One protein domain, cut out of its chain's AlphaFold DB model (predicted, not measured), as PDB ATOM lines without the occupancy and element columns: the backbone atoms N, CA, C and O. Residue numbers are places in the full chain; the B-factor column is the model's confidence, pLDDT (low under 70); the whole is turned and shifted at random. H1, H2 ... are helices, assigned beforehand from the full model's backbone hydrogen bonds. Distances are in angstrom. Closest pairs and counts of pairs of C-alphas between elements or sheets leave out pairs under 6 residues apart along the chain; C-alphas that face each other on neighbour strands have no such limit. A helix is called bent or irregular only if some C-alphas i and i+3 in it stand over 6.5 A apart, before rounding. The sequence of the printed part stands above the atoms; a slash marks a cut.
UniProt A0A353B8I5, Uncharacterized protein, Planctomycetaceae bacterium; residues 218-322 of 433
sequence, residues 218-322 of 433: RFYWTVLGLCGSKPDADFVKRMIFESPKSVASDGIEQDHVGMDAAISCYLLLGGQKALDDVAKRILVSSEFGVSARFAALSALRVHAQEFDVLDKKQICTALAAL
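What this domain is: This is residues 218 to 322 of the 433 residues of an uncharacterized protein of Planctomycetaceae bacterium (UniProt A0A353B8I5). A compact cluster of helices is built round one helix, H3, which folds back on itself at a kink; its first arm, H3a, lies in the core. H1 and H2 pack on H3a, H4 packs on both arms, and H5 on H3b and H4, while the long link before H3 loops out at one end around Ser 249. The 105 printed residues hold five named helices, H1 to H5 in chain order, and no named strand: all helix. The radius of gyration of the C-alphas is 13.0 A and the spans are 40 by 31 by 20 A.

Where its parts are: H3, residues 259 to 284, was assigned as one helix by its hydrogen bonds but is bent: C-alphas 269 and 272 are 9.6 A apart. Its arms are H3a, residues 259 to 269, 15.0 A, beginning at C-alpha (44.269, -9.592, 4.197), and H3b, residues 272 to 284, 16.4 A. H4, residues 290 to 306, measures 24.4 A. H1 is residues 218 to 227, H2 232 to 241, and H5 312 to 320, ending at C-alpha (28.825, 3.156, 9.962).

How they stand to each other: H3 is the hub, touching four other helices. H3a and H3b run opposite ways at a shallow tilt of 28 degrees; Leu 267 and Ala 274 have their closest C-alphas, 5.2 A. H1 touches H3a, the same way at 3 degrees, closest at the C-alphas of Gly 225 and Cys 265, 4.2 A. H2 and H3a form a hairpin, closest at Ala 233 and Leu 269, C-alphas 5.2 A apart. H4 touches H3a at a steep tilt of 45 degrees, with the C-alphas of Asp 260 and Ala 295 closest, 4.2 A. H5 touches H3b, closest at the C-alphas of Ala 279 and Ala 318, 5.6 A. H1 and H5 are apart. Every O i to N i+4 pair is within hydrogen-bond range in H1, H2, H3a, H4 and H5, and 8 of 9 in H3b.

The domain as a whole: The farthest C-alphas, of Ser 249 and Lys 313, are 41.7 A apart. The printed part has no cut; the link from H2 to H3 is long. Residues 244 to 257 have pLDDT under 70.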
ATOM      1  N   ARG A 218      51.450  -9.028   0.587       89.88
ATOM      2  CA  ARG A 218      50.793  -7.703   0.609       89.88
ATOM      3  C   ARG A 218      51.142  -6.861  -0.612       89.88
ATOM      4  O   ARG A 218      50.256  -6.264  -1.228       89.88
ATOM      5  N   PHE A 219      52.421  -6.836  -0.979       90.88
ATOM      6  CA  PHE A 219      52.859  -6.117  -2.168       90.88
ATOM      7  C   PHE A 219      52.237  -6.704  -3.443       90.88
ATOM      8  O   PHE A 219      51.679  -5.962  -4.247       90.88
ATOM      9  N   TYR A 220      52.223  -8.029  -3.600       93.50
ATOM     10  CA  TYR A 220      51.598  -8.679  -4.752       93.50
ATOM     11  C   TYR A 220      50.093  -8.426  -4.839       93.50
ATOM     12  O   TYR A 220      49.592  -8.196  -5.937       93.50
ATOM     13  N   TRP A 221      49.373  -8.391  -3.715       95.00
ATOM     14  CA  TRP A 221      47.968  -7.976  -3.717       95.00
ATOM     15  C   TRP A 221      47.786  -6.545  -4.218       95.00
ATOM     16  O   TRP A 221      46.895  -6.292  -5.025       95.00
ATOM     17  N   THR A 222      48.658  -5.631  -3.789       93.38
ATOM     18  CA  THR A 222      48.647  -4.236  -4.248       93.38
ATOM     19  C   THR A 222      48.890  -4.157  -5.757       93.38
ATOM     20  O   THR A 222      48.130  -3.501  -6.463       93.38
ATOM     21  N   VAL A 223      49.891  -4.880  -6.271       94.69
ATOM     22  CA  VAL A 223      50.181  -4.948  -7.713       94.69
ATOM     23  C   VAL A 223      48.996  -5.533  -8.486       94.69
ATOM     24  O   VAL A 223      48.572  -4.931  -9.468       94.69
ATOM     25  N   LEU A 224      48.410  -6.647  -8.024       96.50
ATOM     26  CA  LEU A 224      47.251  -7.267  -8.677       96.50
ATOM     27  C   LEU A 224      46.044  -6.324  -8.711       96.50
ATOM     28  O   LEU A 224      45.348  -6.273  -9.718       96.50
ATOM     29  N   GLY A 225      45.807  -5.551  -7.649       95.88
ATOM     30  CA  GLY A 225      44.723  -4.569  -7.620       95.88
ATOM     31  C   GLY A 225      44.903  -3.441  -8.640       95.88
ATOM     32  O   GLY A 225      43.917  -2.881  -9.109       95.88
ATOM     33  N   LEU A 226      46.151  -3.120  -9.001       94.31
ATOM     34  CA  LEU A 226      46.480  -2.050  -9.944       94.31
ATOM     35  C   LEU A 226      46.592  -2.524 -11.404       94.31
ATOM     36  O   LEU A 226      46.254  -1.756 -12.300       94.31
ATOM     37  N   CYS A 227      47.075  -3.748 -11.658       94.94
ATOM     38  CA  CYS A 227      47.233  -4.298 -13.016       94.94
ATOM     39  C   CYS A 227      46.114  -5.265 -13.433       94.94
ATOM     40  O   CYS A 227      46.035  -5.662 -14.596       94.94
ATOM     41  N   GLY A 228      45.302  -5.718 -12.481       95.12
ATOM     42  CA  GLY A 228      44.242  -6.690 -12.701       95.12
ATOM     43  C   GLY A 228      42.996  -6.097 -13.349       95.12
ATOM     44  O   GLY A 228      42.871  -4.898 -13.595       95.12
ATOM     45  N   SER A 229      42.041  -6.980 -13.614       93.44
ATOM     46  CA  SER A 229      40.767  -6.657 -14.247       93.44
ATOM     47  C   SER A 229      39.580  -7.175 -13.426       93.44
ATOM     48  O   SER A 229      39.746  -7.964 -12.499       93.44
ATOM     49  N   LYS A 230      38.348  -6.770 -13.774       94.06
ATOM     50  CA  LYS A 230      37.129  -7.257 -13.093       94.06
ATOM     51  C   LYS A 230      37.048  -8.796 -12.997       94.06
ATOM     52  O   LYS A 230      36.696  -9.274 -11.924       94.06
ATOM     53  N   PRO A 231      37.388  -9.582 -14.041       94.06
ATOM     54  CA  PRO A 231      37.474 -11.044 -13.938       94.06
ATOM     55  C   PRO A 231      38.418 -11.571 -12.848       94.06
ATOM     56  O   PRO A 231      38.163 -12.629 -12.275       94.06
ATOM     57  N   ASP A 232      39.492 -10.848 -12.524       97.00
ATOM     58  CA  ASP A 232      40.424 -11.260 -11.471       97.00
ATOM     59  C   ASP A 232      39.815 -11.094 -10.066       97.00
ATOM     60  O   ASP A 232      40.279 -11.734  -9.122       97.00
ATOM     61  N   ALA A 233      38.733 -10.317  -9.910       96.56
ATOM     62  CA  ALA A 233      38.038 -10.163  -8.631       96.56
ATOM     63  C   ALA A 233      37.523 -11.505  -8.086       96.56
ATOM     64  O   ALA A 233      37.576 -11.726  -6.878       96.56
ATOM     65  N   ASP A 234      37.090 -12.426  -8.954       95.38
ATOM     66  CA  ASP A 234      36.635 -13.753  -8.529       95.38
ATOM     67  C   ASP A 234      37.784 -14.579  -7.941       95.38
ATOM     68  O   ASP A 234      37.581 -15.315  -6.978       95.38
ATOM     69  N   PHE A 235      39.007 -14.441  -8.467       94.38
ATOM     70  CA  PHE A 235      40.187 -15.066  -7.866       94.38
ATOM     71  C   PHE A 235      40.431 -14.528  -6.452       94.38
ATOM     72  O   PHE A 235      40.541 -15.311  -5.509       94.38
ATOM     73  N   VAL A 236      40.439 -13.202  -6.283       95.62
ATOM     74  CA  VAL A 236      40.666 -12.582  -4.968       95.62
ATOM     75  C   VAL A 236      39.557 -12.961  -3.982       95.62
ATOM     76  O   VAL A 236      39.843 -13.295  -2.833       95.62
ATOM     77  N   LYS A 237      38.300 -12.993  -4.441       94.69
ATOM     78  CA  LYS A 237      37.148 -13.424  -3.645       94.69
ATOM     79  C   LYS A 237      37.362 -14.824  -3.072       94.69
ATOM     80  O   LYS A 237      37.222 -15.002  -1.864       94.69
ATOM     81  N   ARG A 238      37.749 -15.801  -3.900       91.69
ATOM     82  CA  ARG A 238      38.029 -17.170  -3.429       91.69
ATOM     83  C   ARG A 238      39.168 -17.199  -2.412       91.69
ATOM     84  O   ARG A 238      39.073 -17.873  -1.390       91.69
ATOM     85  N   MET A 239      40.219 -16.417  -2.647       89.25
ATOM     86  CA  MET A 239      41.363 -16.342  -1.734       89.25
ATOM     87  C   MET A 239      41.003 -15.748  -0.364       89.25
ATOM     88  O   MET A 239      41.550 -16.179   0.646       89.25
ATOM     89  N   ILE A 240      40.066 -14.796  -0.304       89.69
ATOM     90  CA  ILE A 240      39.616 -14.185   0.958       89.69
ATOM     91  C   ILE A 240      38.605 -15.075   1.688       89.69
ATOM     92  O   ILE A 240      38.679 -15.222   2.905       89.69
ATOM     93  N   PHE A 241      37.634 -15.619   0.955       88.81
ATOM     94  CA  PHE A 241      36.404 -16.154   1.539       88.81
ATOM     95  C   PHE A 241      36.270 -17.676   1.505       88.81
ATOM     96  O   PHE A 241      35.411 -18.212   2.199       88.81
ATOM     97  N   GLU A 242      37.038 -18.361   0.661       83.69
ATOM     98  CA  GLU A 242      36.879 -19.800   0.405       83.69
ATOM     99  C   GLU A 242      38.151 -20.594   0.715       83.69
ATOM    100  O   GLU A 242      38.116 -21.822   0.779       83.69
ATOM    101  N   SER A 243      39.282 -19.913   0.926       70.50
ATOM    102  CA  SER A 243      40.522 -20.582   1.308       70.50
ATOM    103  C   SER A 243      40.384 -21.185   2.708       70.50
ATOM    104  O   SER A 243      39.857 -20.513   3.600       70.50
ATOM    105  N   PRO A 244      40.859 -22.428   2.933       60.19
ATOM    106  CA  PRO A 244      40.875 -23.018   4.264       60.19
ATOM    107  C   PRO A 244      41.568 -22.055   5.226       60.19
ATOM    108  O   PRO A 244      42.674 -21.600   4.929       60.19
ATOM    109  N   LYS A 245      40.928 -21.736   6.358       57.19
ATOM    110  CA  LYS A 245      41.570 -20.961   7.424       57.19
ATOM    111  C   LYS A 245      42.836 -21.716   7.826       57.19
ATOM    112  O   LYS A 245      42.758 -22.810   8.384       57.19
ATOM    113  N   SER A 246      44.001 -21.202   7.442       47.28
ATOM    114  CA  SER A 246      45.274 -21.844   7.744       47.28
ATOM    115  C   SER A 246      45.509 -21.740   9.243       47.28
ATOM    116  O   SER A 246      45.725 -20.654   9.769       47.28
ATOM    117  N   VAL A 247      45.446 -22.867   9.942       43.53
ATOM    118  CA  VAL A 247      45.879 -22.967  11.337       43.53
ATOM    119  C   VAL A 247      47.406 -23.043  11.311       43.53
ATOM    120  O   VAL A 247      47.959 -23.904  10.623       43.53
ATOM    121  N   ALA A 248      48.102 -22.122  11.981       45.66
ATOM    122  CA  ALA A 248      49.549 -22.227  12.117       45.66
ATOM    123  C   ALA A 248      49.917 -23.453  12.967       45.66
ATOM    124  O   ALA A 248      49.130 -23.953  13.771       45.66
ATOM    125  N   SER A 249      51.151 -23.928  12.805       39.38
ATOM    126  CA  SER A 249      51.726 -25.053  13.556       39.38
ATOM    127  C   SER A 249      51.780 -24.847  15.079       39.38
ATOM    128  O   SER A 249      52.085 -25.790  15.800       39.38
ATOM    129  N   ASP A 250      51.493 -23.642  15.570       42.47
ATOM    130  CA  ASP A 250      51.435 -23.257  16.984       42.47
ATOM    131  C   ASP A 250      49.995 -23.058  17.512       42.47
ATOM    132  O   ASP A 250      49.810 -22.618  18.645       42.47
ATOM    133  N   GLY A 251      48.965 -23.411  16.730       37.78
ATOM    134  CA  GLY A 251      47.561 -23.313  17.146       37.78
ATOM    135  C   GLY A 251      46.991 -21.893  17.122       37.78
ATOM    136  O   GLY A 251      45.835 -21.697  17.495       37.78
ATOM    137  N   ILE A 252      47.766 -20.911  16.657       45.22
ATOM    138  CA  ILE A 252      47.272 -19.576  16.335       45.22
ATOM    139  C   ILE A 252      46.619 -19.688  14.952       45.22
ATOM    140  O   ILE A 252      47.239 -20.182  14.005       45.22
ATOM    141  N   GLU A 253      45.350 -19.289  14.798       47.88
ATOM    142  CA  GLU A 253      44.808 -19.079  13.450       47.88
ATOM    143  C   GLU A 253      45.803 -18.158  12.728       47.88
ATOM    144  O   GLU A 253      46.110 -17.078  13.237       47.88
ATOM    145  N   GLN A 254      46.344 -18.553  11.565       50.09
ATOM    146  CA  GLN A 254      46.921 -17.557  10.662       50.09
ATOM    147  C   GLN A 254      45.748 -16.751  10.126       50.09
ATOM    148  O   GLN A 254      45.346 -16.882   8.970       50.09
ATOM    149  N   ASP A 255      45.182 -15.931  11.000       47.88
ATOM    150  CA  ASP A 255      44.305 -14.850  10.663       47.88
ATOM    151  C   ASP A 255      45.128 -13.955   9.743       47.88
ATOM    152  O   ASP A 255      45.869 -13.062  10.148       47.88
ATOM    153  N   HIS A 256      44.969 -14.216   8.448       60.69
ATOM    154  CA  HIS A 256      44.771 -13.142   7.504       60.69
ATOM    155  C   HIS A 256      45.965 -12.181   7.376       60.69
ATOM    156  O   HIS A 256      45.797 -10.976   7.170       60.69
ATOM    157  N   VAL A 257      47.197 -12.697   7.448       61.62
ATOM    158  CA  VAL A 257      48.384 -11.854   7.283       61.62
ATOM    159  C   VAL A 257      48.449 -11.327   5.843       61.62
ATOM    160  O   VAL A 257      48.651 -12.074   4.888       61.62
ATOM    161  N   GLY A 258      48.237 -10.020   5.686       77.75
ATOM    162  CA  GLY A 258      48.102  -9.363   4.382       77.75
ATOM    163  C   GLY A 258      46.688  -9.324   3.801       77.75
ATOM    164  O   GLY A 258      46.522  -8.990   2.626       77.75
ATOM    165  N   MET A 259      45.674  -9.652   4.602       88.56
ATOM    166  CA  MET A 259      44.269  -9.592   4.197       88.56
ATOM    167  C   MET A 259      43.781  -8.168   3.949       88.56
ATOM    168  O   MET A 259      42.901  -7.977   3.125       88.56
ATOM    169  N   ASP A 260      44.364  -7.163   4.592       92.38
ATOM    170  CA  ASP A 260      44.100  -5.752   4.311       92.38
ATOM    171  C   ASP A 260      44.391  -5.418   2.841       92.38
ATOM    172  O   ASP A 260      43.528  -4.907   2.124       92.38
ATOM    173  N   ALA A 261      45.571  -5.811   2.357       93.88
ATOM    174  CA  ALA A 261      45.944  -5.651   0.958       93.88
ATOM    175  C   ALA A 261      45.084  -6.530   0.027       93.88
ATOM    176  O   ALA A 261      44.700  -6.079  -1.051       93.88
ATOM    177  N   ALA A 262      44.731  -7.752   0.444       94.94
ATOM    178  CA  ALA A 262      43.849  -8.631  -0.332       94.94
ATOM    179  C   ALA A 262      42.433  -8.046  -0.482       94.94
ATOM    180  O   ALA A 262      41.906  -7.983  -1.591       94.94
ATOM    181  N   ILE A 263      41.831  -7.565   0.610       96.75
ATOM    182  CA  ILE A 263      40.524  -6.895   0.608       96.75
ATOM    183  C   ILE A 263      40.604  -5.636  -0.250       96.75
ATOM    184  O   ILE A 263      39.735  -5.420  -1.088       96.75
ATOM    185  N   SER A 264      41.663  -4.837  -0.108       97.19
ATOM    186  CA  SER A 264      41.871  -3.655  -0.947       97.19
ATOM    187  C   SER A 264      41.942  -4.004  -2.438       97.19
ATOM    188  O   SER A 264      41.306  -3.338  -3.254       97.19
ATOM    189  N   CYS A 265      42.647  -5.082  -2.795       97.50
ATOM    190  CA  CYS A 265      42.685  -5.618  -4.153       97.50
ATOM    191  C   CYS A 265      41.285  -6.032  -4.633       97.50
ATOM    192  O   CYS A 265      40.864  -5.646  -5.723       97.50
ATOM    193  N   TYR A 266      40.511  -6.732  -3.799       98.19
ATOM    194  CA  TYR A 266      39.143  -7.121  -4.138       98.19
ATOM    195  C   TYR A 266      38.233  -5.909  -4.374       98.19
ATOM    196  O   TYR A 266      37.476  -5.889  -5.342       98.19
ATOM    197  N   LEU A 267      38.345  -4.875  -3.538       98.25
ATOM    198  CA  LEU A 267      37.609  -3.618  -3.681       98.25
ATOM    199  C   LEU A 267      37.987  -2.872  -4.972       98.25
ATOM    200  O   LEU A 267      37.098  -2.377  -5.663       98.25
ATOM    201  N   LEU A 268      39.276  -2.832  -5.336       97.06
ATOM    202  CA  LEU A 268      39.748  -2.211  -6.583       97.06
ATOM    203  C   LEU A 268      39.178  -2.909  -7.822       97.06
ATOM    204  O   LEU A 268      38.712  -2.250  -8.750       97.06
ATOM    205  N   LEU A 269      39.197  -4.242  -7.832       97.56
ATOM    206  CA  LEU A 269      38.780  -5.035  -8.989       97.56
ATOM    207  C   LEU A 269      37.255  -5.199  -9.076       97.56
ATOM    208  O   LEU A 269      36.693  -5.230 -10.169       97.56
ATOM    209  N   GLY A 270      36.577  -5.321  -7.932       97.06
ATOM    210  CA  GLY A 270      35.149  -5.631  -7.840       97.06
ATOM    211  C   GLY A 270      34.229  -4.435  -7.577       97.06
ATOM    212  O   GLY A 270      33.012  -4.566  -7.735       97.06
ATOM    213  N   GLY A 271      34.773  -3.272  -7.199       96.88
ATOM    214  CA  GLY A 271      34.009  -2.050  -6.942       96.88
ATOM    215  C   GLY A 271      32.887  -2.251  -5.917       96.88
ATOM    216  O   GLY A 271      33.064  -2.932  -4.907       96.88
ATOM    217  N   GLN A 272      31.706  -1.683  -6.188       96.50
ATOM    218  CA  GLN A 272      30.570  -1.714  -5.255       96.50
ATOM    219  C   GLN A 272      30.167  -3.135  -4.827       96.50
ATOM    220  O   GLN A 272      29.897  -3.364  -3.656       96.50
ATOM    221  N   LYS A 273      30.195  -4.114  -5.740       96.69
ATOM    222  CA  LYS A 273      29.857  -5.507  -5.407       96.69
ATOM    223  C   LYS A 273      30.823  -6.091  -4.370       96.69
ATOM    224  O   LYS A 273      30.401  -6.816  -3.473       96.69
ATOM    225  N   ALA A 274      32.113  -5.774  -4.489       97.88
ATOM    226  CA  ALA A 274      33.111  -6.191  -3.511       97.88
ATOM    227  C   ALA A 274      32.913  -5.487  -2.162       97.88
ATOM    228  O   ALA A 274      33.050  -6.129  -1.123       97.88
ATOM    229  N   LEU A 275      32.545  -4.201  -2.172       98.25
ATOM    230  CA  LEU A 275      32.214  -3.458  -0.956       98.25
ATOM    231  C   LEU A 275      31.027  -4.086  -0.215       98.25
ATOM    232  O   LEU A 275      31.115  -4.296   0.993       98.25
ATOM    233  N   ASP A 276      29.963  -4.447  -0.934       97.19
ATOM    234  CA  ASP A 276      28.780  -5.088  -0.353       97.19
ATOM    235  C   ASP A 276      29.129  -6.451   0.270       97.19
ATOM    236  O   ASP A 276      28.716  -6.753   1.393       97.19
ATOM    237  N   ASP A 277      29.939  -7.260  -0.425       96.19
ATOM    238  CA  ASP A 277      30.436  -8.546   0.079       96.19
ATOM    239  C   ASP A 277      31.271  -8.366   1.360       96.19
ATOM    240  O   ASP A 277      31.044  -9.067   2.347       96.19
ATOM    241  N   VAL A 278      32.218  -7.420   1.369       96.81
ATOM    242  CA  VAL A 278      33.091  -7.129   2.521       96.81
ATOM    243  C   VAL A 278      32.279  -6.614   3.707       96.81
ATOM    244  O   VAL A 278      32.462  -7.092   4.827       96.81
ATOM    245  N   ALA A 279      31.352  -5.683   3.480       96.19
ATOM    246  CA  ALA A 279      30.500  -5.147   4.532       96.19
ATOM    247  C   ALA A 279      29.632  -6.249   5.153       96.19
ATOM    248  O   ALA A 279      29.612  -6.423   6.372       96.19
ATOM    249  N   LYS A 280      28.958  -7.047   4.318       95.06
ATOM    250  CA  LYS A 280      28.058  -8.098   4.792       95.06
ATOM    251  C   LYS A 280      28.801  -9.227   5.498       95.06
ATOM    252  O   LYS A 280      28.373  -9.655   6.564       95.06
ATOM    253  N   ARG A 281      29.874  -9.739   4.891       93.56
ATOM    254  CA  ARG A 281      30.538 -10.966   5.350       93.56
ATOM    255  C   ARG A 281      31.627 -10.693   6.367       93.56
ATOM    256  O   ARG A 281      31.697 -11.407   7.352       93.56
ATOM    257  N   ILE A 282      32.445  -9.662   6.173       92.75
ATOM    258  CA  ILE A 282      33.568  -9.389   7.077       92.75
ATOM    259  C   ILE A 282      33.133  -8.457   8.202       92.75
ATOM    260  O   ILE A 282      33.321  -8.791   9.363       92.75
ATOM    261  N   LEU A 283      32.545  -7.300   7.886       93.25
ATOM    262  CA  LEU A 283      32.282  -6.275   8.903       93.25
ATOM    263  C   LEU A 283      31.110  -6.607   9.828       93.25
ATOM    264  O   LEU A 283      31.224  -6.389  11.033       93.25
ATOM    265  N   VAL A 284      29.992  -7.080   9.272       89.81
ATOM    266  CA  VAL A 284      28.733  -7.259  10.017       89.81
ATOM    267  C   VAL A 284      28.547  -8.682  10.541       89.81
ATOM    268  O   VAL A 284      27.965  -8.866  11.607       89.81
ATOM    269  N   SER A 285      28.995  -9.698   9.803       86.06
ATOM    270  CA  SER A 285      28.788 -11.086  10.220       86.06
ATOM    271  C   SER A 285      29.800 -11.540  11.282       86.06
ATOM    272  O   SER A 285      30.873 -10.960  11.428       86.06
ATOM    273  N   SER A 286      29.477 -12.628  11.983       75.75
ATOM    274  CA  SER A 286      30.394 -13.335  12.887       75.75
ATOM    275  C   SER A 286      31.268 -14.388  12.181       75.75
ATOM    276  O   SER A 286      31.949 -15.158  12.853       75.75
ATOM    277  N   GLU A 287      31.252 -14.453  10.840       81.75
ATOM    278  CA  GLU A 287      32.049 -15.398  10.030       81.75
ATOM    279  C   GLU A 287      33.564 -15.182  10.222       81.75
ATOM    280  O   GLU A 287      34.361 -16.132  10.183       81.75
ATOM    281  N   PHE A 288      33.953 -13.927  10.463       84.44
ATOM    282  CA  PHE A 288      35.335 -13.481  10.573       84.44
ATOM    283  C   PHE A 288      35.646 -12.898  11.955       84.44
ATOM    284  O   PHE A 288      34.826 -12.211  12.565       84.44
ATOM    285  N   GLY A 289      36.864 -13.163  12.432       84.00
ATOM    286  CA  GLY A 289      37.367 -12.652  13.702       84.00
ATOM    287  C   GLY A 289      37.693 -11.156  13.675       84.00
ATOM    288  O   GLY A 289      37.651 -10.479  12.644       84.00
ATOM    289  N   VAL A 290      38.078 -10.637  14.841       85.62
ATOM    290  CA  VAL A 290      38.410  -9.218  15.053       85.62
ATOM    291  C   VAL A 290      39.530  -8.746  14.113       85.62
ATOM    292  O   VAL A 290      39.420  -7.674  13.517       85.62
ATOM    293  N   SER A 291      40.562  -9.566  13.904       85.38
ATOM    294  CA  SER A 291      41.705  -9.268  13.027       85.38
ATOM    295  C   SER A 291      41.284  -8.976  11.581       85.38
ATOM    296  O   SER A 291      41.728  -7.998  10.977       85.38
ATOM    297  N   ALA A 292      40.375  -9.782  11.032       88.38
ATOM    298  CA  ALA A 292      39.855  -9.619   9.675       88.38
ATOM    299  C   ALA A 292      38.988  -8.357   9.527       88.38
ATOM    300  O   ALA A 292      39.060  -7.656   8.516       88.38
ATOM    301  N   ARG A 293      38.212  -8.017  10.561       91.19
ATOM    302  CA  ARG A 293      37.427  -6.775  10.606       91.19
ATOM    303  C   ARG A 293      38.333  -5.545  10.618       91.19
ATOM    304  O   ARG A 293      38.096  -4.611   9.854       91.19
ATOM    305  N   PHE A 294      39.429  -5.572  11.382       90.31
ATOM    306  CA  PHE A 294      40.457  -4.527  11.320       90.31
ATOM    307  C   PHE A 294      41.140  -4.445   9.949       90.31
ATOM    308  O   PHE A 294      41.373  -3.343   9.453       90.31
ATOM    309  N   ALA A 295      41.418  -5.579   9.303       91.56
ATOM    310  CA  ALA A 295      41.967  -5.596   7.949       91.56
ATOM    311  C   ALA A 295      41.018  -4.934   6.931       91.56
ATOM    312  O   ALA A 295      41.459  -4.127   6.110       91.56
ATOM    313  N   ALA A 296      39.711  -5.204   7.027       94.94
ATOM    314  CA  ALA A 296      38.695  -4.539   6.212       94.94
ATOM    315  C   ALA A 296      38.631  -3.026   6.479       94.94
ATOM    316  O   ALA A 296      38.585  -2.245   5.530       94.94
ATOM    317  N   LEU A 297      38.692  -2.597   7.745       93.94
ATOM    318  CA  LEU A 297      38.764  -1.175   8.104       93.94
ATOM    319  C   LEU A 297      39.981  -0.486   7.475       93.94
ATOM    320  O   LEU A 297      39.843   0.577   6.870       93.94
ATOM    321  N   SER A 298      41.163  -1.100   7.573       92.75
ATOM    322  CA  SER A 298      42.389  -0.585   6.954       92.75
ATOM    323  C   SER A 298      42.257  -0.467   5.436       92.75
ATOM    324  O   SER A 298      42.609   0.569   4.876       92.75
ATOM    325  N   ALA A 299      41.679  -1.470   4.768       96.00
ATOM    326  CA  ALA A 299      41.422  -1.412   3.331       96.00
ATOM    327  C   ALA A 299      40.480  -0.252   2.962       96.00
ATOM    328  O   ALA A 299      40.795   0.535   2.072       96.00
ATOM    329  N   LEU A 300      39.362  -0.087   3.676       96.69
ATOM    330  CA  LEU A 300      38.406   1.000   3.427       96.69
ATOM    331  C   LEU A 300      39.019   2.391   3.626       96.69
ATOM    332  O   LEU A 300      38.725   3.302   2.852       96.69
ATOM    333  N   ARG A 301      39.899   2.560   4.622       93.62
ATOM    334  CA  ARG A 301      40.636   3.817   4.843       93.62
ATOM    335  C   ARG A 301      41.511   4.175   3.653       93.62
ATOM    336  O   ARG A 301      41.451   5.309   3.188       93.62
ATOM    337  N   VAL A 302      42.276   3.206   3.150       92.19
ATOM    338  CA  VAL A 302      43.110   3.408   1.962       92.19
ATOM    339  C   VAL A 302      42.246   3.749   0.758       92.19
ATOM    340  O   VAL A 302      42.545   4.701   0.050       92.19
ATOM    341  N   HIS A 303      41.135   3.041   0.553       95.00
ATOM    342  CA  HIS A 303      40.209   3.342  -0.539       95.00
ATOM    343  C   HIS A 303      39.633   4.749  -0.459       95.00
ATOM    344  O   HIS A 303      39.557   5.422  -1.473       95.00
ATOM    345  N   ALA A 304      39.304   5.246   0.730       92.19
ATOM    346  CA  ALA A 304      38.793   6.604   0.869       92.19
ATOM    347  C   ALA A 304      39.848   7.706   0.618       92.19
ATOM    348  O   ALA A 304      39.473   8.872   0.436       92.19
ATOM    349  N   GLN A 305      41.142   7.360   0.642       88.12
ATOM    350  CA  GLN A 305      42.272   8.289   0.517       88.12
ATOM    351  C   GLN A 305      42.965   8.224  -0.850       88.12
ATOM    352  O   GLN A 305      43.242   9.267  -1.434       88.12
ATOM    353  N   GLU A 306      43.224   7.020  -1.355       87.06
ATOM    354  CA  GLU A 306      44.130   6.761  -2.482       87.06
ATOM    355  C   GLU A 306      43.408   6.396  -3.788       87.06
ATOM    356  O   GLU A 306      44.013   6.413  -4.867       87.06
ATOM    357  N   PHE A 307      42.126   6.014  -3.718       89.50
ATOM    358  CA  PHE A 307      41.400   5.444  -4.852       89.50
ATOM    359  C   PHE A 307      40.029   6.088  -5.069       89.50
ATOM    360  O   PHE A 307      39.259   6.291  -4.141       89.50
ATOM    361  N   ASP A 308      39.677   6.309  -6.336       88.81
ATOM    362  CA  ASP A 308      38.377   6.873  -6.736       88.81
ATOM    363  C   ASP A 308      37.414   5.804  -7.292       88.81
ATOM    364  O   ASP A 308      36.434   6.114  -7.965       88.81
ATOM    365  N   VAL A 309      37.698   4.518  -7.048       92.00
ATOM    366  CA  VAL A 309      36.885   3.389  -7.551       92.00
ATOM    367  C   VAL A 309      35.558   3.252  -6.794       92.00
ATOM    368  O   VAL A 309      34.572   2.764  -7.348       92.00
ATOM    369  N   LEU A 310      35.521   3.680  -5.530       95.81
ATOM    370  CA  LEU A 310      34.360   3.582  -4.650       95.81
ATOM    371  C   LEU A 310      33.867   4.973  -4.256       95.81
ATOM    372  O   LEU A 310      34.657   5.859  -3.934       95.81
ATOM    373  N   ASP A 311      32.547   5.146  -4.211       94.69
ATOM    374  CA  ASP A 311      31.957   6.372  -3.682       94.69
ATOM    375  C   ASP A 311      32.211   6.481  -2.171       94.69
ATOM    376  O   ASP A 311      31.911   5.566  -1.396       94.69
ATOM    377  N   LYS A 312      32.721   7.636  -1.731       93.94
ATOM    378  CA  LYS A 312      33.054   7.867  -0.320       93.94
ATOM    379  C   LYS A 312      31.843   7.693   0.594       93.94
ATOM    380  O   LYS A 312      32.002   7.190   1.703       93.94
ATOM    381  N   LYS A 313      30.623   8.026   0.148       94.50
ATOM    382  CA  LYS A 313      29.420   7.834   0.980       94.50
ATOM    383  C   LYS A 313      29.102   6.354   1.177       94.50
ATOM    384  O   LYS A 313      28.603   5.991   2.246       94.50
ATOM    385  N   GLN A 314      29.400   5.505   0.195       96.06
ATOM    386  CA  GLN A 314      29.259   4.051   0.316       96.06
ATOM    387  C   GLN A 314      30.282   3.481   1.299       96.06
ATOM    388  O   GLN A 314      29.905   2.712   2.182       96.06
ATOM    389  N   ILE A 315      31.538   3.942   1.242       97.31
ATOM    390  CA  ILE A 315      32.552   3.596   2.250       97.31
ATOM    391  C   ILE A 315      32.080   4.005   3.651       97.31
ATOM    392  O   ILE A 315      32.070   3.175   4.558       97.31
ATOM    393  N   CYS A 316      31.620   5.247   3.834       96.88
ATOM    394  CA  CYS A 316      31.108   5.705   5.128       96.88
ATOM    395  C   CYS A 316      29.910   4.878   5.604       96.88
ATOM    396  O   CYS A 316      29.788   4.605   6.792       96.88
ATOM    397  N   THR A 317      29.049   4.426   4.691       96.56
ATOM    398  CA  THR A 317      27.906   3.564   5.027       96.56
ATOM    399  C   THR A 317      28.367   2.192   5.523       96.56
ATOM    400  O   THR A 317      27.859   1.713   6.536       96.56
ATOM    401  N   ALA A 318      29.370   1.591   4.876       96.62
ATOM    402  CA  ALA A 318      29.964   0.333   5.324       96.62
ATOM    403  C   ALA A 318      30.648   0.473   6.696       96.62
ATOM    404  O   ALA A 318      30.452  -0.369   7.569       96.62
ATOM    405  N   LEU A 319      31.391   1.563   6.917       95.94
ATOM    406  CA  LEU A 319      32.002   1.872   8.214       95.94
ATOM    407  C   LEU A 319      30.935   2.070   9.301       95.94
ATOM    408  O   LEU A 319      31.035   1.497  10.382       95.94
ATOM    409  N   ALA A 320      29.879   2.829   9.007       95.56
ATOM    410  CA  ALA A 320      28.825   3.156   9.962       95.56
ATOM    411  C   ALA A 320      28.046   1.937  10.485       95.56
ATOM    412  O   ALA A 320      27.454   2.017  11.566       95.56
ATOM    413  N   ALA A 321      28.073   0.807   9.768       93.38
ATOM    414  CA  ALA A 321      27.490  -0.455  10.224       93.38
ATOM    415  C   ALA A 321      28.126  -0.975  11.529       93.38
ATOM    416  O   ALA A 321      27.500  -1.741  12.254       93.38
ATOM    417  N   LEU A 322      29.340  -0.526  11.853       93.19
ATOM    418  CA  LEU A 322      30.080  -0.907  13.056       93.19
ATOM    419  C   LEU A 322      29.852   0.033  14.246       93.19
ATOM    420  O   LEU A 322      30.403  -0.199  15.316       93.19
TER     421      LEU A 322